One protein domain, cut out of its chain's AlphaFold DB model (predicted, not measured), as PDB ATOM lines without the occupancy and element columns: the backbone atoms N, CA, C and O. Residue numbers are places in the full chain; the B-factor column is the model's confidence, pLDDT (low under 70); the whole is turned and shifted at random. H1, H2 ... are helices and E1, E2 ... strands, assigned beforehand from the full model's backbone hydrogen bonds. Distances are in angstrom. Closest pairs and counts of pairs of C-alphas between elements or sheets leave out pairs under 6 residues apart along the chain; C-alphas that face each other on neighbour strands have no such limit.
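AT A GLANCE: This is residues 21 to 161 of the 192 residues of an uncharacterized protein of Lokiarchaeota archaeon (strain CR_4) (UniProt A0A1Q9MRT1). A small three-stranded sheet, E1 E3 E2, at one end of the domain has H3, H4 and H5 packed over one face, and from this head the long helix H6 runs away, with H1 alongside it in the opposite direction and the short H2 folded back on H1. The last turns of H6, residues 154 to 161, stick out beyond the rest. The printed part has 141 residues, with six named helices and three named strands in the order H1 H2 H3 E1 H4 H5 E2 E3 H6; the sheet is antiparallel and the class is mostly helix. The whole is only just compact, close to loose, with a radius of gyration of the C-alphas of 16.9 A, and elongated, spanning 62 by 33 by 23 A.

HOW THE PARTS SIT: In the sheet, E3, residues 121 to 124, is the inner strand between the edge strands E1, residues 77 to 79, and E2, residues 112 to 114. N 78 and O 122 of E1 and E3 are 3.1 A apart, and N 123 and O 113 of the hairpin E2 and E3 are 2.8 A apart, both within hydrogen-bond range. H3, residues 64 to 75, H4, residues 80 to 88, and H5, residues 93 to 108, are on one face of the sheet, giving two layers. E1, H4 H5 and E2 form a split strand-helix-strand unit, two strands running the same way with E3 between them, and its crossover is right-handed. H3 stands up from the sheet at a height of 8.7 A. H4 and H5 touch about perpendicular, 75 degrees, closest at the C-alphas of Asp 80 and Arg 96, 5.4 A. H6, residues 126 to 161, only grazes the sheet with residues 126 to 132. With residues 128 to 139 alone it touches H3 at a steep tilt of 62 degrees, closest at the C-alphas of Pro 66 and Gly 135, 4.5 A. H1, residues 25 to 42, touches H6 at a shallow tilt of 9 degrees, opposite ways, closest at the C-alphas of Ile 42 and Gln 127, 6.4 A. H1 and H2, residues 49 to 56, form a helical hairpin, closest at the C-alphas of Glu 36 and Ile 53, 6.2 A. H2 and H3 touch only at the corner, closest at the C-alphas of Cys 56 and Gly 65, 4.2 A. In H1, H2, H3, H4, H5 and H6 every O i to N i+4 pair is within hydrogen-bond range.

IN THESE COORDINATES: H1 begins at C-alpha 25, (124.632, 157.152, 133.477), and is 25.7 A long; H5 is 22.9 A. H6 runs 52.4 A to C-alpha 161 at (131.513, 165.786, 158.446).

THE WHOLE: The C-alphas farthest apart, Pro 117 and Asn 161, are 61.8 A apart. The printed part has no cut, and no link is long. The pLDDT is under 70 at residues 21, 61 and 157 to 161.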
ATOM      1  N   ILE A  21     123.684 167.246 140.667       64.31
ATOM      2  CA  ILE A  21     123.918 165.864 141.081       64.31
ATOM      3  C   ILE A  21     124.151 165.012 139.831       64.31
ATOM      4  O   ILE A  21     123.226 164.756 139.058       64.31
ATOM      5  N   LYS A  22     125.388 164.542 139.634       70.56
ATOM      6  CA  LYS A  22     125.705 163.620 138.539       70.56
ATOM      7  C   LYS A  22     124.958 162.309 138.764       70.56
ATOM      8  O   LYS A  22     125.250 161.564 139.709       70.56
ATOM      9  N   LEU A  23     123.983 162.049 137.900       77.31
ATOM     10  CA  LEU A  23     123.190 160.829 137.921       77.31
ATOM     11  C   LEU A  23     123.995 159.644 137.351       77.31
ATOM     12  O   LEU A  23     124.856 159.828 136.488       77.31
ATOM     13  N   PRO A  24     123.736 158.410 137.818       83.12
ATOM     14  CA  PRO A  24     124.434 157.222 137.336       83.12
ATOM     15  C   PRO A  24     124.027 156.886 135.891       83.12
ATOM     16  O   PRO A  24     122.997 156.250 135.658       83.12
ATOM     17  N   VAL A  25     124.873 157.277 134.930       86.00
ATOM     18  CA  VAL A  25     124.632 157.152 133.477       86.00
ATOM     19  C   VAL A  25     124.209 155.735 133.079       86.00
ATOM     20  O   VAL A  25     123.218 155.573 132.377       86.00
ATOM     21  N   GLY A  26     124.876 154.696 133.595       88.44
ATOM     22  CA  GLY A  26     124.534 153.304 133.278       88.44
ATOM     23  C   GLY A  26     123.132 152.879 133.736       88.44
ATOM     24  O   GLY A  26     122.446 152.150 133.020       88.44
ATOM     25  N   LYS A  27     122.659 153.363 134.897       88.75
ATOM     26  CA  LYS A  27     121.288 153.083 135.366       88.75
ATOM     27  C   LYS A  27     120.258 153.823 134.508       88.75
ATOM     28  O   LYS A  27     119.241 153.231 134.154       88.75
ATOM     29  N   ILE A  28     120.537 155.078 134.142       88.56
ATOM     30  CA  ILE A  28     119.669 155.862 133.248       88.56
ATOM     31  C   ILE A  28     119.584 155.203 131.875       88.56
ATOM     32  O   ILE A  28     118.482 155.030 131.369       88.56
ATOM     33  N   GLN A  29     120.713 154.788 131.298       90.44
ATOM     34  CA  GLN A  29     120.741 154.159 129.980       90.44
ATOM     35  C   GLN A  29     119.907 152.874 129.959       90.44
ATOM     36  O   GLN A  29     119.076 152.702 129.076       90.44
ATOM     37  N   ARG A  30     120.052 152.004 130.970       92.94
ATOM     38  CA  ARG A  30     119.223 150.789 131.092       92.94
ATOM     39  C   ARG A  30     117.735 151.113 131.207       92.94
ATOM     40  O   ARG A  30     116.915 150.452 130.572       92.94
ATOM     41  N   LEU A  31     117.385 152.118 132.009       93.25
ATOM     42  CA  LEU A  31     116.001 152.563 132.164       93.25
ATOM     43  C   LEU A  31     115.439 153.113 130.844       93.25
ATOM     44  O   LEU A  31     114.318 152.772 130.474       93.25
ATOM     45  N   LYS A  32     116.239 153.904 130.122       92.88
ATOM     46  CA  LYS A  32     115.913 154.454 128.805       92.88
ATOM     47  C   LYS A  32     115.656 153.338 127.796       92.88
ATOM     48  O   LYS A  32     114.569 153.285 127.242       92.88
ATOM     49  N   THR A  33     116.580 152.390 127.650       93.75
ATOM     50  CA  THR A  33     116.427 151.247 126.735       93.75
ATOM     51  C   THR A  33     115.203 150.397 127.070       93.75
ATOM     52  O   THR A  33     114.492 149.946 126.174       93.75
ATOM     53  N   LYS A  34     114.907 150.183 128.359       95.12
ATOM     54  CA  LYS A  34     113.685 149.473 128.762       95.12
ATOM     55  C   LYS A  34     112.429 150.240 128.343       95.12
ATOM     56  O   LYS A  34     111.467 149.621 127.908       95.12
ATOM     57  N   PHE A  35     112.436 151.561 128.486       94.50
ATOM     58  CA  PHE A  35     111.315 152.399 128.083       94.50
ATOM     59  C   PHE A  35     111.141 152.445 126.559       94.50
ATOM     60  O   PHE A  35     110.018 152.289 126.091       94.50
ATOM     61  N   GLU A  36     112.232 152.557 125.796       94.38
ATOM     62  CA  GLU A  36     112.229 152.494 124.325       94.38
ATOM     63  C   GLU A  36     111.551 151.216 123.827       94.38
ATOM     64  O   GLU A  36     110.568 151.303 123.100       94.38
ATOM     65  N   ARG A  37     111.967 150.047 124.331       95.38
ATOM     66  CA  ARG A  37     111.360 148.753 123.965       95.38
ATOM     67  C   ARG A  37     109.863 148.675 124.263       95.38
ATOM     68  O   ARG A  37     109.110 148.052 123.522       95.38
ATOM     69  N   VAL A  38     109.420 149.277 125.368       95.31
ATOM     70  CA  VAL A  38     107.990 149.319 125.708       95.31
ATOM     71  C   VAL A  38     107.231 150.204 124.720       95.31
ATOM     72  O   VAL A  38     106.142 149.829 124.298       95.31
ATOM     73  N   LEU A  39     107.793 151.350 124.325       94.00
ATOM     74  CA  LEU A  39     107.176 152.218 123.322       94.00
ATOM     75  C   LEU A  39     107.142 151.560 121.939       94.00
ATOM     76  O   LEU A  39     106.106 151.621 121.290       94.00
ATOM     77  N   GLU A  40     108.207 150.876 121.518       93.81
ATOM     78  CA  GLU A  40     108.255 150.112 120.258       93.81
ATOM     79  C   GLU A  40     107.162 149.038 120.177       93.81
ATOM     80  O   GLU A  40     106.624 148.787 119.102       93.81
ATOM     81  N   ALA A  41     106.810 148.426 121.311       93.69
ATOM     82  CA  ALA A  41     105.743 147.431 121.387       93.69
ATOM     83  C   ALA A  41     104.326 148.037 121.379       93.69
ATOM     84  O   ALA A  41     103.357 147.331 121.103       93.69
ATOM     85  N   ILE A  42     104.183 149.320 121.728       93.12
ATOM     86  CA  ILE A  42     102.890 150.023 121.767       93.12
ATOM     87  C   ILE A  42     102.618 150.741 120.444       93.12
ATOM     88  O   ILE A  42     101.469 150.798 120.008       93.12
ATOM     89  N   LEU A  43     103.656 151.332 119.857       91.69
ATOM     90  CA  LEU A  43     103.550 152.233 118.720       91.69
ATOM     91  C   LEU A  43     103.435 151.467 117.397       91.69
ATOM     92  O   LEU A  43     104.087 150.436 117.220       91.69
ATOM     93  N   PRO A  44     102.659 151.987 116.430       88.38
ATOM     94  CA  PRO A  44     102.633 151.424 115.088       88.38
ATOM     95  C   PRO A  44     104.019 151.538 114.436       88.38
ATOM     96  O   PRO A  44     104.728 152.519 114.637       88.38
ATOM     97  N   GLN A  45     104.422 150.560 113.630       85.06
ATOM     98  CA  GLN A  45     105.713 150.590 112.934       85.06
ATOM     99  C   GLN A  45     105.626 151.496 111.695       85.06
ATOM    100  O   GLN A  45     105.302 151.048 110.599       85.06
ATOM    101  N   ASN A  46     105.860 152.797 111.884       85.38
ATOM    102  CA  ASN A  46     105.864 153.799 110.816       85.38
ATOM    103  C   ASN A  46     107.068 154.753 110.939       85.38
ATOM    104  O   ASN A  46     107.782 154.753 111.942       85.38
ATOM    105  N   ALA A  47     107.283 155.591 109.919       79.12
ATOM    106  CA  ALA A  47     108.425 156.512 109.870       79.12
ATOM    107  C   ALA A  47     108.489 157.484 111.067       79.12
ATOM    108  O   ALA A  47     109.574 157.856 111.506       79.12
ATOM    109  N   THR A  48     107.341 157.865 111.634       86.19
ATOM    110  CA  THR A  48     107.256 158.798 112.770       86.19
ATOM    111  C   THR A  48     107.528 158.157 114.132       86.19
ATOM    112  O   THR A  48     107.782 158.870 115.104       86.19
ATOM    113  N   THR A  49     107.513 156.827 114.235       88.69
ATOM    114  CA  THR A  49     107.657 156.131 115.522       88.69
ATOM    115  C   THR A  49     109.029 156.323 116.147       88.69
ATOM    116  O   THR A  49     109.112 156.616 117.341       88.69
ATOM    117  N   GLY A  50     110.100 156.276 115.351       89.06
ATOM    118  CA  GLY A  50     111.452 156.545 115.849       89.06
ATOM    119  C   GLY A  50     111.590 157.948 116.452       89.06
ATOM    120  O   GLY A  50     112.196 158.120 117.510       89.06
ATOM    121  N   GLU A  51     110.957 158.950 115.836       89.94
ATOM    122  CA  GLU A  51     110.977 160.330 116.332       89.94
ATOM    123  C   GLU A  51     110.200 160.482 117.645       89.94
ATOM    124  O   GLU A  51     110.673 161.139 118.579       89.94
ATOM    125  N   VAL A  52     109.028 159.845 117.746       91.06
ATOM    126  CA  VAL A  52     108.211 159.851 118.968       91.06
ATOM    127  C   VAL A  52     108.946 159.161 120.113       91.06
ATOM    128  O   VAL A  52     108.992 159.707 121.217       91.06
ATOM    129  N   ILE A  53     109.576 158.010 119.860       91.69
ATOM    130  CA  ILE A  53     110.384 157.297 120.858       91.69
ATOM    131  C   ILE A  53     111.540 158.182 121.323       91.69
ATOM    132  O   ILE A  53     111.675 158.420 122.522       91.69
ATOM    133  N   ALA A  54     112.327 158.727 120.393       89.88
ATOM    134  CA  ALA A  54     113.477 159.565 120.719       89.88
ATOM    135  C   ALA A  54     113.087 160.806 121.536       89.88
ATOM    136  O   ALA A  54     113.829 161.232 122.426       89.88
ATOM    137  N   TRP A  55     111.925 161.395 121.254       88.75
ATOM    138  CA  TRP A  55     111.389 162.503 122.034       88.75
ATOM    139  C   TRP A  55     110.925 162.063 123.428       88.75
ATOM    140  O   TRP A  55     111.263 162.724 124.413       88.75
ATOM    141  N   CYS A  56     110.189 160.957 123.531       88.75
ATOM    142  CA  CYS A  56     109.710 160.436 124.808       88.75
ATOM    143  C   CYS A  56     110.858 159.991 125.723       88.75
ATOM    144  O   CYS A  56     110.772 160.153 126.937       88.75
ATOM    145  N   THR A  57     111.952 159.476 125.165       88.06
ATOM    146  CA  THR A  57     113.067 158.916 125.942       88.06
ATOM    147  C   THR A  57     114.201 159.912 126.174       88.06
ATOM    148  O   THR A  57     115.190 159.591 126.842       88.06
ATOM    149  N   ARG A  58     114.075 161.144 125.662       85.75
ATOM    150  CA  ARG A  58     115.043 162.216 125.895       85.75
ATOM    151  C   ARG A  58     115.038 162.619 127.369       85.75
ATOM    152  O   ARG A  58     114.095 163.232 127.862       85.75
ATOM    153  N   VAL A  59     116.136 162.306 128.053       74.38
ATOM    154  CA  VAL A  59     116.387 162.729 129.434       74.38
ATOM    155  C   VAL A  59     117.008 164.123 129.411       74.38
ATOM    156  O   VAL A  59     118.224 164.276 129.466       74.38
ATOM    157  N   ASP A  60     116.163 165.139 129.258       73.69
ATOM    158  CA  ASP A  60     116.517 166.543 129.470       73.69
ATOM    159  C   ASP A  60     115.868 167.074 130.758       73.69
ATOM    160  O   ASP A  60     115.127 166.364 131.438       73.69
ATOM    161  N   GLY A  61     116.140 168.331 131.116       63.41
ATOM    162  CA  GLY A  61     115.604 168.926 132.344       63.41
ATOM    163  C   GLY A  61     114.074 169.044 132.399       63.41
ATOM    164  O   GLY A  61     113.553 169.438 133.437       63.41
ATOM    165  N   ARG A  62     113.343 168.753 131.312       74.19
ATOM    166  CA  ARG A  62     111.887 168.957 131.224       74.19
ATOM    167  C   ARG A  62     111.099 167.679 130.960       74.19
ATOM    168  O   ARG A  62     109.894 167.683 131.208       74.19
ATOM    169  N   LEU A  63     111.739 166.615 130.461       84.62
ATOM    170  CA  LEU A  63     111.124 165.302 130.208       84.62
ATOM    171  C   LEU A  63     109.776 165.443 129.487       84.62
ATOM    172  O   LEU A  63     108.750 164.902 129.900       84.62
ATOM    173  N   VAL A  64     109.781 166.255 128.425       86.88
ATOM    174  CA  VAL A  64     108.546 166.815 127.863       86.88
ATOM    175  C   VAL A  64     107.596 165.730 127.352       86.88
ATOM    176  O   VAL A  64     106.394 165.886 127.497       86.88
ATOM    177  N   GLY A  65     108.106 164.643 126.764       89.25
ATOM    178  CA  GLY A  65     107.265 163.557 126.242       89.25
ATOM    179  C   GLY A  65     106.457 162.839 127.320       89.25
ATOM    180  O   GLY A  65     105.227 162.920 127.297       89.25
ATOM    181  N   PRO A  66     107.115 162.203 128.302       90.81
ATOM    182  CA  PRO A  66     106.427 161.506 129.381       90.81
ATOM    183  C   PRO A  66     105.478 162.413 130.171       90.81
ATOM    184  O   PRO A  66     104.355 162.004 130.454       90.81
ATOM    185  N   ASN A  67     105.884 163.654 130.469       91.75
ATOM    186  CA  ASN A  67     105.031 164.610 131.184       91.75
ATOM    187  C   ASN A  67     103.793 165.009 130.371       91.75
ATOM    188  O   ASN A  67     102.712 165.161 130.926       91.75
ATOM    189  N   MET A  68     103.923 165.140 129.050       93.56
ATOM    190  CA  MET A  68     102.809 165.506 128.176       93.56
ATOM    191  C   MET A  68     101.756 164.402 128.104       93.56
ATOM    192  O   MET A  68     100.567 164.681 128.247       93.56
ATOM    193  N   LEU A  69     102.197 163.155 127.915       93.56
ATOM    194  CA  LEU A  69     101.308 161.994 127.902       93.56
ATOM    195  C   LEU A  69     100.649 161.790 129.268       93.56
ATOM    196  O   LEU A  69      99.446 161.567 129.338       93.56
ATOM    197  N   TRP A  70     101.409 161.924 130.355       92.94
ATOM    198  CA  TRP A  70     100.854 161.820 131.701       92.94
ATOM    199  C   TRP A  70      99.802 162.904 131.973       92.94
ATOM    200  O   TRP A  70      98.715 162.588 132.453       92.94
ATOM    201  N   PHE A  71     100.080 164.159 131.613       93.69
ATOM    202  CA  PHE A  71      99.142 165.259 131.823       93.69
ATOM    203  C   PHE A  71      97.817 165.028 131.094       93.69
ATOM    204  O   PHE A  71      96.761 165.085 131.720       93.69
ATOM    205  N   LEU A  72      97.874 164.670 129.805       92.94
ATOM    206  CA  LEU A  72      96.683 164.325 129.025       92.94
ATOM    207  C   LEU A  72      95.887 163.175 129.657       92.94
ATOM    208  O   LEU A  72      94.660 163.169 129.586       92.94
ATOM    209  N   GLU A  73      96.567 162.202 130.267       93.00
ATOM    210  CA  GLU A  73      95.907 161.055 130.895       93.00
ATOM    211  C   GLU A  73      95.159 161.488 132.156       93.00
ATOM    212  O   GLU A  73      94.026 161.070 132.375       93.00
ATOM    213  N   THR A  74      95.773 162.366 132.954       91.31
ATOM    214  CA  THR A  74      95.181 162.874 134.198       91.31
ATOM    215  C   THR A  74      94.021 163.833 133.969       91.31
ATOM    216  O   THR A  74      93.054 163.799 134.724       91.31
ATOM    217  N   THR A  75      94.088 164.681 132.939       91.12
ATOM    218  CA  THR A  75      93.041 165.678 132.670       91.12
ATOM    219  C   THR A  75      91.949 165.161 131.736       91.12
ATOM    220  O   THR A  75      90.939 165.835 131.538       91.12
ATOM    221  N   GLY A  76      92.146 163.997 131.110       88.94
ATOM    222  CA  GLY A  76      91.249 163.407 130.110       88.94
ATOM    223  C   GLY A  76      91.302 164.095 128.740       88.94
ATOM    224  O   GLY A  76      91.256 163.425 127.710       88.94
ATOM    225  N   SER A  77      91.436 165.424 128.710       92.12
ATOM    226  CA  SER A  77      91.751 166.206 127.511       92.12
ATOM    227  C   SER A  77      92.504 167.489 127.868       92.12
ATOM    228  O   SER A  77      92.398 167.984 128.993       92.12
ATOM    229  N   ALA A  78      93.267 168.043 126.925       93.62
ATOM    230  CA  ALA A  78      93.918 169.346 127.089       93.62
ATOM    231  C   ALA A  78      94.114 170.058 125.745       93.62
ATOM    232  O   ALA A  78      94.250 169.413 124.706       93.62
ATOM    233  N   ASP A  79      94.138 171.390 125.774       94.50
ATOM    234  CA  ASP A  79      94.506 172.225 124.631       94.50
ATOM    235  C   ASP A  79      96.015 172.542 124.626       94.50
ATOM    236  O   ASP A  79      96.758 172.258 125.575       94.50
ATOM    237  N   ASP A  80      96.486 173.159 123.542       93.69
ATOM    238  CA  ASP A  80      97.896 173.526 123.385       93.69
ATOM    239  C   ASP A  80      98.392 174.505 124.466       93.69
ATOM    240  O   ASP A  80      99.568 174.483 124.842       93.69
ATOM    241  N   ARG A  81      97.501 175.357 124.987       94.25
ATOM    242  CA  ARG A  81      97.786 176.340 126.034       94.25
ATOM    243  C   ARG A  81      98.017 175.661 127.380       94.25
ATOM    244  O   ARG A  81      99.023 175.962 128.031       94.25
ATOM    245  N   GLY A  82      97.126 174.761 127.790       94.00
ATOM    246  CA  GLY A  82      97.238 174.000 129.032       94.00
ATOM    247  C   GLY A  82      98.485 173.123 129.034       94.00
ATOM    248  O   GLY A  82      99.287 173.183 129.967       94.00
ATOM    249  N   LEU A  83      98.729 172.416 127.929       94.25
ATOM    250  CA  LEU A  83      99.930 171.603 127.743       94.25
ATOM    251  C   LEU A  83     101.213 172.444 127.784       94.25
ATOM    252  O   LEU A  83     102.176 172.064 128.443       94.25
ATOM    253  N   ALA A  84     101.246 173.606 127.126       94.12
ATOM    254  CA  ALA A  84     102.427 174.470 127.156       94.12
ATOM    255  C   ALA A  84     102.717 174.990 128.572       94.12
ATOM    256  O   ALA A  84     103.867 174.958 129.017       94.12
ATOM    257  N   THR A  85     101.671 175.407 129.289       94.00
ATOM    258  CA  THR A  85     101.775 175.872 130.678       94.00
ATOM    259  C   THR A  85     102.322 174.772 131.579       94.00
ATOM    260  O   THR A  85     103.260 175.019 132.330       94.00
ATOM    261  N   HIS A  86     101.812 173.548 131.447       92.88
ATOM    262  CA  HIS A  86     102.276 172.409 132.234       92.88
ATOM    263  C   HIS A  86     103.737 172.032 131.928       92.88
ATOM    264  O   HIS A  86     104.543 171.859 132.835       92.88
ATOM    265  N   LEU A  87     104.103 171.934 130.646       90.94
ATOM    266  CA  LEU A  87     105.406 171.403 130.223       90.94
ATOM    267  C   LEU A  87     106.552 172.411 130.321       90.94
ATOM    268  O   LEU A  87     107.719 172.024 130.410       90.94
ATOM    269  N   TYR A  88     106.241 173.702 130.229       89.62
ATOM    270  CA  TYR A  88     107.245 174.762 130.142       89.62
ATOM    271  C   TYR A  88     107.070 175.866 131.186       89.62
ATOM    272  O   TYR A  88     107.864 176.806 131.179       89.62
ATOM    273  N   GLY A  89     106.040 175.795 132.035       91.12
ATOM    274  CA  GLY A  89     105.681 176.856 132.982       91.12
ATOM    275  C   GLY A  89     105.098 178.110 132.318       91.12
ATOM    276  O   GLY A  89     104.910 179.124 132.977       91.12
ATOM    277  N   THR A  90     104.852 178.088 131.003       91.81
ATOM    278  CA  THR A  90     104.376 179.253 130.249       91.81
ATOM    279  C   THR A  90     103.665 178.854 128.959       91.81
ATOM    280  O   THR A  90     104.010 177.859 128.323       91.81
ATOM    281  N   SER A  91     102.709 179.675 128.521       93.00
ATOM    282  CA  SER A  91     101.937 179.471 127.292       93.00
ATOM    283  C   SER A  91     102.251 180.492 126.194       93.00
ATOM    284  O   SER A  91     101.349 180.908 125.459       93.00
ATOM    285  N   THR A  92     103.509 180.930 126.074       94.94
ATOM    286  CA  THR A  92     103.914 181.820 124.969       94.94
ATOM    287  C   THR A  92     103.612 181.191 123.605       94.94
ATOM    288  O   THR A  92     103.555 179.963 123.467       94.94
ATOM    289  N   ARG A  93     103.454 182.026 122.566       94.94
ATOM    290  CA  ARG A  93     103.160 181.566 121.193       94.94
ATOM    291  C   ARG A  93     104.150 180.496 120.714       94.94
ATOM    292  O   ARG A  93     103.725 179.476 120.181       94.94
ATOM    293  N   LEU A  94     105.443 180.681 120.987       94.94
ATOM    294  CA  LEU A  94     106.493 179.719 120.638       94.94
ATOM    295  C   LEU A  94     106.309 178.367 121.350       94.94
ATOM    296  O   LEU A  94     106.409 177.314 120.723       94.94
ATOM    297  N   ARG A  95     106.006 178.365 122.656       93.50
ATOM    298  CA  ARG A  95     105.789 177.113 123.406       93.50
ATOM    299  C   ARG A  95     104.550 176.373 122.928       93.50
ATOM    300  O   ARG A  95     104.622 175.164 122.729       93.50
ATOM    301  N   ARG A  96     103.462 177.097 122.670       94.88
ATOM    302  CA  ARG A  96     102.238 176.540 122.083       94.88
ATOM    303  C   ARG A  96     102.491 175.934 120.703       94.88
ATOM    304  O   ARG A  96     102.072 174.809 120.460       94.88
ATOM    305  N   PHE A  97     103.250 176.614 119.842       94.56
ATOM    306  CA  PHE A  97     103.662 176.073 118.543       94.56
ATOM    307  C   PHE A  97     104.423 174.744 118.684       94.56
ATOM    308  O   PHE A  97     104.086 173.766 118.022       94.56
ATOM    309  N   HIS A  98     105.393 174.663 119.602       92.00
ATOM    310  CA  HIS A  98     106.108 173.409 119.860       92.00
ATOM    311  C   HIS A  98     105.204 172.294 120.399       92.00
ATOM    312  O   HIS A  98     105.427 171.131 120.072       92.00
ATOM    313  N   VAL A  99     104.209 172.622 121.230       93.88
ATOM    314  CA  VAL A  99     103.209 171.643 121.681       93.88
ATOM    315  C   VAL A  99     102.379 171.139 120.506       93.88
ATOM    316  O   VAL A  99     102.243 169.929 120.367       93.88
ATOM    317  N   ARG A 100     101.883 172.023 119.631       94.19
ATOM    318  CA  ARG A 100     101.115 171.613 118.441       94.19
ATOM    319  C   ARG A 100     101.905 170.663 117.559       94.19
ATOM    320  O   ARG A 100     101.400 169.605 117.223       94.19
ATOM    321  N   LYS A 101     103.176 170.971 117.281       93.19
ATOM    322  CA  LYS A 101     104.036 170.075 116.496       93.19
ATOM    323  C   LYS A 101     104.202 168.693 117.126       93.19
ATOM    324  O   LYS A 101     104.224 167.698 116.413       93.19
ATOM    325  N   LYS A 102     104.248 168.614 118.457       92.94
ATOM    326  CA  LYS A 102     104.278 167.333 119.177       92.94
ATOM    327  C   LYS A 102     102.938 166.602 119.123       92.94
ATOM    328  O   LYS A 102     102.932 165.391 118.946       92.94
ATOM    329  N   LEU A 103     101.820 167.318 119.245       93.69
ATOM    330  CA  LEU A 103     100.478 166.743 119.096       93.69
ATOM    331  C   LEU A 103     100.264 166.180 117.687       93.69
ATOM    332  O   LEU A 103      99.833 165.042 117.572       93.69
ATOM    333  N   GLU A 104     100.665 166.912 116.643       92.12
ATOM    334  CA  GLU A 104     100.625 166.450 115.246       92.12
ATOM    335  C   GLU A 104     101.413 165.138 115.063       92.12
ATOM    336  O   GLU A 104     100.956 164.217 114.390       92.12
ATOM    337  N   MET A 105     102.599 165.015 115.673       91.81
ATOM    338  CA  MET A 105     103.378 163.771 115.632       91.81
ATOM    339  C   MET A 105     102.694 162.628 116.386       91.81
ATOM    340  O   MET A 105     102.644 161.509 115.883       91.81
ATOM    341  N   LEU A 106     102.164 162.902 117.581       93.44
ATOM    342  CA  LEU A 106     101.443 161.918 118.391       93.44
ATOM    343  C   LEU A 106     100.162 161.421 117.710       93.44
ATOM    344  O   LEU A 106      99.777 160.267 117.889       93.44
ATOM    345  N   GLU A 107      99.508 162.282 116.938       93.06
ATOM    346  CA  GLU A 107      98.327 161.950 116.146       93.06
ATOM    347  C   GLU A 107      98.687 160.989 115.002       93.06
ATOM    348  O   GLU A 107      98.032 159.962 114.834       93.06
ATOM    349  N   LYS A 108      99.802 161.231 114.295       92.50
ATOM    350  CA  LYS A 108     100.309 160.335 113.230       92.50
ATOM    351  C   LYS A 108     100.626 158.917 113.715       92.50
ATOM    352  O   LYS A 108     100.520 157.968 112.943       92.50
ATOM    353  N   VAL A 109     101.017 158.763 114.980       92.94
ATOM    354  CA  VAL A 109     101.260 157.451 115.610       92.94
ATOM    355  C   VAL A 109     100.069 156.946 116.432       92.94
ATOM    356  O   VAL A 109     100.223 156.008 117.208       92.94
ATOM    357  N   GLN A 110      98.888 157.554 116.279       92.94
ATOM    358  CA  GLN A 110      97.634 157.124 116.912       92.94
ATOM    359  C   GLN A 110      97.685 157.067 118.452       92.94
ATOM    360  O   GLN A 110      96.969 156.294 119.092       92.94
ATOM    361  N   LEU A 111      98.498 157.921 119.081       94.06
ATOM    362  CA  LEU A 111      98.496 158.070 120.539       94.06
ATOM    363  C   LEU A 111      97.461 159.090 121.021       94.06
ATOM    364  O   LEU A 111      96.915 158.938 122.115       94.06
ATOM    365  N   VAL A 112      97.177 160.116 120.221       94.69
ATOM    366  CA  VAL A 112      96.192 161.158 120.540       94.69
ATOM    367  C   VAL A 112      95.250 161.394 119.370       94.69
ATOM    368  O   VAL A 112      95.579 161.068 118.233       94.69
ATOM    369  N   ALA A 113      94.096 161.985 119.657       94.00
ATOM    370  CA  ALA A 113      93.160 162.468 118.650       94.00
ATOM    371  C   ALA A 113      92.540 163.805 119.088       94.00
ATOM    372  O   ALA A 113      92.465 164.076 120.293       94.00
ATOM    373  N   PRO A 114      92.064 164.638 118.153       93.38
ATOM    374  CA  PRO A 114      91.238 165.795 118.484       93.38
ATOM    375  C   PRO A 114      89.955 165.359 119.215       93.38
ATOM    376  O   PRO A 114      89.259 164.451 118.768       93.38
ATOM    377  N   TYR A 115      89.620 166.000 120.342       86.31
ATOM    378  CA  TYR A 115      88.420 165.673 121.133       86.31
ATOM    379  C   TYR A 115      87.136 166.182 120.476       86.31
ATOM    380  O   TYR A 115      86.116 165.498 120.509       86.31
ATOM    381  N   ARG A 116      87.203 167.364 119.846       84.75
ATOM    382  CA  ARG A 116      86.189 167.940 118.945       84.75
ATOM    383  C   ARG A 116      86.859 168.925 117.975       84.75
ATOM    384  O   ARG A 116      87.755 169.635 118.448       84.75
ATOM    385  N   PRO A 117      86.396 169.041 116.714       75.06
ATOM    386  CA  PRO A 117      87.016 169.895 115.691       75.06
ATOM    387  C   PRO A 117      87.245 171.347 116.139       75.06
ATOM    388  O   PRO A 117      88.331 171.881 115.945       75.06
ATOM    389  N   ASP A 118      86.287 171.936 116.858       81.25
ATOM    390  CA  ASP A 118      86.334 173.366 117.216       81.25
ATOM    391  C   ASP A 118      86.934 173.644 118.601       81.25
ATOM    392  O   ASP A 118      87.126 174.788 119.003       81.25
ATOM    393  N   SER A 119      87.228 172.595 119.373       86.00
ATOM    394  CA  SER A 119      87.655 172.751 120.769       86.00
ATOM    395  C   SER A 119      89.143 173.062 120.930       86.00
ATOM    396  O   SER A 119      89.559 173.511 121.996       86.00
ATOM    397  N   GLY A 120      89.960 172.739 119.920       87.19
ATOM    398  CA  GLY A 120      91.424 172.772 120.016       87.19
ATOM    399  C   GLY A 120      92.016 171.803 121.053       87.19
ATOM    400  O   GLY A 120      93.210 171.879 121.348       87.19
ATOM    401  N   LYS A 121      91.196 170.912 121.628       93.50
ATOM    402  CA  LYS A 121      91.599 169.944 122.652       93.50
ATOM    403  C   LYS A 121      91.949 168.603 122.033       93.50
ATOM    404  O   LYS A 121      91.299 168.151 121.093       93.50
ATOM    405  N   TYR A 122      92.913 167.936 122.649       95.00
ATOM    406  CA  TYR A 122      93.332 166.584 122.314       95.00
ATOM    407  C   TYR A 122      93.006 165.629 123.458       95.00
ATOM    408  O   TYR A 122      93.091 166.001 124.631       95.00
ATOM    409  N   LEU A 123      92.645 164.400 123.101       94.25
ATOM    410  CA  LEU A 123      92.433 163.274 124.004       94.25
ATOM    411  C   LEU A 123      93.476 162.187 123.743       94.25
ATOM    412  O   LEU A 123      93.999 162.073 122.635       94.25
ATOM    413  N   LEU A 124      93.744 161.359 124.751       94.75
ATOM    414  CA  LEU A 124      94.537 160.142 124.581       94.75
ATOM    415  C   LEU A 124      93.682 158.993 124.065       94.75
ATOM    416  O   LEU A 124      92.661 158.637 124.660       94.75
ATOM    417  N   LEU A 125      94.174 158.354 123.013       94.50
ATOM    418  CA  LEU A 125      93.644 157.094 122.515       94.50
ATOM    419  C   LEU A 125      94.068 155.930 123.434       94.50
ATOM    420  O   LEU A 125      94.964 156.094 124.269       94.50
ATOM    421  N   PRO A 126      93.470 154.729 123.308       94.06
ATOM    422  CA  PRO A 126      93.833 153.581 124.144       94.06
ATOM    423  C   PRO A 126      95.330 153.229 124.115       94.06
ATOM    424  O   PRO A 126      95.912 152.938 125.159       94.06
ATOM    425  N   GLN A 127      95.981 153.311 122.947       92.31
ATOM    426  CA  GLN A 127      97.439 153.145 122.832       92.31
ATOM    427  C   GLN A 127      98.192 154.279 123.540       92.31
ATOM    428  O   GLN A 127      99.141 154.028 124.283       92.31
ATOM    429  N   GLY A 128      97.695 155.510 123.396       93.81
ATOM    430  CA  GLY A 128      98.102 156.681 124.168       93.81
ATOM    431  C   GLY A 128      98.167 156.415 125.665       93.81
ATOM    432  O   GLY A 128      99.188 156.686 126.291       93.81
ATOM    433  N   LYS A 129      97.105 155.847 126.244       94.75
ATOM    434  CA  LYS A 129      97.043 155.538 127.682       94.75
ATOM    435  C   LYS A 129      98.123 154.539 128.106       94.75
ATOM    436  O   LYS A 129      98.777 154.749 129.123       94.75
ATOM    437  N   LYS A 130      98.377 153.500 127.299       95.38
ATOM    438  CA  LYS A 130      99.483 152.554 127.547       95.38
ATOM    439  C   LYS A 130     100.844 153.260 127.513       95.38
ATOM    440  O   LYS A 130     101.687 153.019 128.375       95.38
ATOM    441  N   ALA A 131     101.052 154.157 126.547       94.50
ATOM    442  CA  ALA A 131     102.282 154.941 126.441       94.50
ATOM    443  C   ALA A 131     102.446 155.930 127.612       94.50
ATOM    444  O   ALA A 131     103.548 156.077 128.141       94.50
ATOM    445  N   ALA A 132     101.358 156.561 128.061       94.62
ATOM    446  CA  ALA A 132     101.338 157.438 129.228       94.62
ATOM    447  C   ALA A 132     101.697 156.675 130.511       94.62
ATOM    448  O   ALA A 132     102.554 157.116 131.279       94.62
ATOM    449  N   GLU A 133     101.147 155.472 130.696       95.38
ATOM    450  CA  GLU A 133     101.503 154.604 131.814       95.38
ATOM    451  C   GLU A 133     102.988 154.209 131.786       95.38
ATOM    452  O   GLU A 133     103.676 154.303 132.808       95.38
ATOM    453  N   ALA A 134     103.507 153.819 130.620       93.75
ATOM    454  CA  ALA A 134     104.929 153.546 130.443       93.75
ATOM    455  C   ALA A 134     105.785 154.783 130.780       93.75
ATOM    456  O   ALA A 134     106.790 154.663 131.486       93.75
ATOM    457  N   GLY A 135     105.339 155.974 130.368       93.12
ATOM    458  CA  GLY A 135     105.935 157.258 130.729       93.12
ATOM    459  C   GLY A 135     105.963 157.494 132.241       93.12
ATOM    460  O   GLY A 135     107.016 157.821 132.786       93.12
ATOM    461  N   ARG A 136     104.861 157.243 132.959       92.38
ATOM    462  CA  ARG A 136     104.817 157.337 134.433       92.38
ATOM    463  C   ARG A 136     105.802 156.387 135.104       92.38
ATOM    464  O   ARG A 136     106.508 156.783 136.035       92.38
ATOM    465  N   ARG A 137     105.883 155.138 134.636       93.56
ATOM    466  CA  ARG A 137     106.844 154.146 135.151       93.56
ATOM    467  C   ARG A 137     108.287 154.598 134.908       93.56
ATOM    468  O   ARG A 137     109.123 154.470 135.802       93.56
ATOM    469  N   PHE A 138     108.568 155.175 133.741       93.31
ATOM    470  CA  PHE A 138     109.868 155.756 133.411       93.31
ATOM    471  C   PHE A 138     110.232 156.932 134.334       93.31
ATOM    472  O   PHE A 138     111.298 156.914 134.952       93.31
ATOM    473  N   LEU A 139     109.326 157.902 134.508       91.06
ATOM    474  CA  LEU A 139     109.505 159.044 135.415       91.06
ATOM    475  C   LEU A 139     109.729 158.597 136.866       91.06
ATOM    476  O   LEU A 139     110.620 159.097 137.550       91.06
ATOM    477  N   THR A 140     108.969 157.599 137.320       93.19
ATOM    478  CA  THR A 140     109.123 157.014 138.658       93.19
ATOM    479  C   THR A 140     110.490 156.348 138.819       93.19
ATOM    480  O   THR A 140     111.162 156.553 139.828       93.19
ATOM    481  N   GLY A 141     110.951 155.605 137.807       92.50
ATOM    482  CA  GLY A 141     112.291 155.017 137.793       92.50
ATOM    483  C   GLY A 141     113.399 156.072 137.882       92.50
ATOM    484  O   GLY A 141     114.333 155.917 138.672       92.50
ATOM    485  N   LEU A 142     113.276 157.177 137.137       90.31
ATOM    486  CA  LEU A 142     114.213 158.303 137.218       90.31
ATOM    487  C   LEU A 142     114.212 158.945 138.611       90.31
ATOM    488  O   LEU A 142     115.279 159.255 139.150       90.31
ATOM    489  N   LEU A 143     113.036 159.104 139.220       90.06
ATOM    490  CA  LEU A 143     112.895 159.643 140.570       90.06
ATOM    491  C   LEU A 143     113.560 158.739 141.615       90.06
ATOM    492  O   LEU A 143     114.266 159.240 142.488       90.06
ATOM    493  N   ILE A 144     113.384 157.418 141.510       90.88
ATOM    494  CA  ILE A 144     114.038 156.437 142.388       90.88
ATOM    495  C   ILE A 144     115.560 156.550 142.265       90.88
ATOM    496  O   ILE A 144     116.236 156.737 143.276       90.88
ATOM    497  N   ILE A 145     116.098 156.531 141.040       88.88
ATOM    498  CA  ILE A 145     117.542 156.667 140.786       88.88
ATOM    499  C   ILE A 145     118.086 157.973 141.383       88.88
ATOM    500  O   ILE A 145     119.146 157.983 142.014       88.88
ATOM    501  N   THR A 146     117.359 159.075 141.200       86.38
ATOM    502  CA  THR A 146     117.753 160.392 141.711       86.38
ATOM    503  C   THR A 146     117.752 160.413 143.238       86.38
ATOM    504  O   THR A 146     118.737 160.828 143.846       86.38
ATOM    505  N   ARG A 147     116.697 159.895 143.880       86.38
ATOM    506  CA  ARG A 147     116.593 159.805 145.346       86.38
ATOM    507  C   ARG A 147     117.667 158.902 145.949       86.38
ATOM    508  O   ARG A 147     118.274 159.272 146.951       86.38
ATOM    509  N   GLU A 148     117.943 157.749 145.342       87.56
ATOM    510  CA  GLU A 148     119.053 156.877 145.749       87.56
ATOM    511  C   GLU A 148     120.394 157.606 145.676       87.56
ATOM    512  O   GLU A 148     121.223 157.493 146.584       87.56
ATOM    513  N   ARG A 149     120.611 158.377 144.605       83.81
ATOM    514  CA  ARG A 149     121.841 159.144 144.423       83.81
ATOM    515  C   ARG A 149     121.985 160.231 145.481       83.81
ATOM    516  O   ARG A 149     123.054 160.320 146.076       83.81
ATOM    517  N   VAL A 150     120.920 160.987 145.757       83.50
ATOM    518  CA  VAL A 150     120.874 161.989 146.837       83.50
ATOM    519  C   VAL A 150     121.205 161.341 148.182       83.50
ATOM    520  O   VAL A 150     122.117 161.797 148.860       83.50
ATOM    521  N   ARG A 151     120.549 160.225 148.536       84.12
ATOM    522  CA  ARG A 151     120.813 159.496 149.793       84.12
ATOM    523  C   ARG A 151     122.256 159.005 149.895       84.12
ATOM    524  O   ARG A 151     122.878 159.112 150.947       84.12
ATOM    525  N   THR A 152     122.800 158.464 148.804       83.38
ATOM    526  CA  THR A 152     124.194 157.994 148.750       83.38
ATOM    527  C   THR A 152     125.168 159.148 148.954       83.38
ATOM    528  O   THR A 152     126.155 158.998 149.666       83.38
ATOM    529  N   LEU A 153     124.896 160.294 148.327       78.44
ATOM    530  CA  LEU A 153     125.681 161.504 148.514       78.44
ATOM    531  C   LEU A 153     125.600 161.960 149.972       78.44
ATOM    532  O   LEU A 153     126.636 162.009 150.620       78.44
ATOM    533  N   GLN A 154     124.401 162.169 150.521       76.94
ATOM    534  CA  GLN A 154     124.193 162.568 151.920       76.94
ATOM    535  C   GLN A 154     124.958 161.681 152.913       76.94
ATOM    536  O   GLN A 154     125.657 162.205 153.772       76.94
ATOM    537  N   LYS A 155     124.903 160.349 152.761       79.44
ATOM    538  CA  LYS A 155     125.672 159.420 153.608       79.44
ATOM    539  C   LYS A 155     127.180 159.612 153.477       79.44
ATOM    540  O   LYS A 155     127.872 159.607 154.486       79.44
ATOM    541  N   LYS A 156     127.696 159.789 152.255       73.56
ATOM    542  CA  LYS A 156     129.122 160.074 152.050       73.56
ATOM    543  C   LYS A 156     129.517 161.354 152.778       73.56
ATOM    544  O   LYS A 156     130.487 161.323 153.518       73.56
ATOM    545  N   TYR A 157     128.748 162.433 152.634       66.19
ATOM    546  CA  TYR A 157     129.027 163.698 153.322       66.19
ATOM    547  C   TYR A 157     128.922 163.597 154.843       66.19
ATOM    548  O   TYR A 157     129.760 164.165 155.525       66.19
ATOM    549  N   ALA A 158     127.964 162.841 155.383       67.62
ATOM    550  CA  ALA A 158     127.866 162.614 156.826       67.62
ATOM    551  C   ALA A 158     129.116 161.914 157.390       67.62
ATOM    552  O   ALA A 158     129.570 162.259 158.472       67.62
ATOM    553  N   VAL A 159     129.717 160.989 156.633       62.31
ATOM    554  CA  VAL A 159     130.991 160.347 157.007       62.31
ATOM    555  C   VAL A 159     132.169 161.330 156.939       62.31
ATOM    556  O   VAL A 159     133.089 161.224 157.741       62.31
ATOM    557  N   TYR A 160     132.147 162.309 156.026       56.69
ATOM    558  CA  TYR A 160     133.184 163.350 155.954       56.69
ATOM    559  C   TYR A 160     133.028 164.434 157.032       56.69
ATOM    560  O   TYR A 160     134.031 164.871 157.579       56.69
ATOM    561  N   ASN A 161     131.798 164.825 157.373       53.41
ATOM    562  CA  ASN A 161     131.513 165.786 158.446       53.41
ATOM    563  C   ASN A 161     131.550 165.148 159.850       53.41
ATOM    564  O   ASN A 161     131.441 165.858 160.841       53.41
TER     565      ASN A 161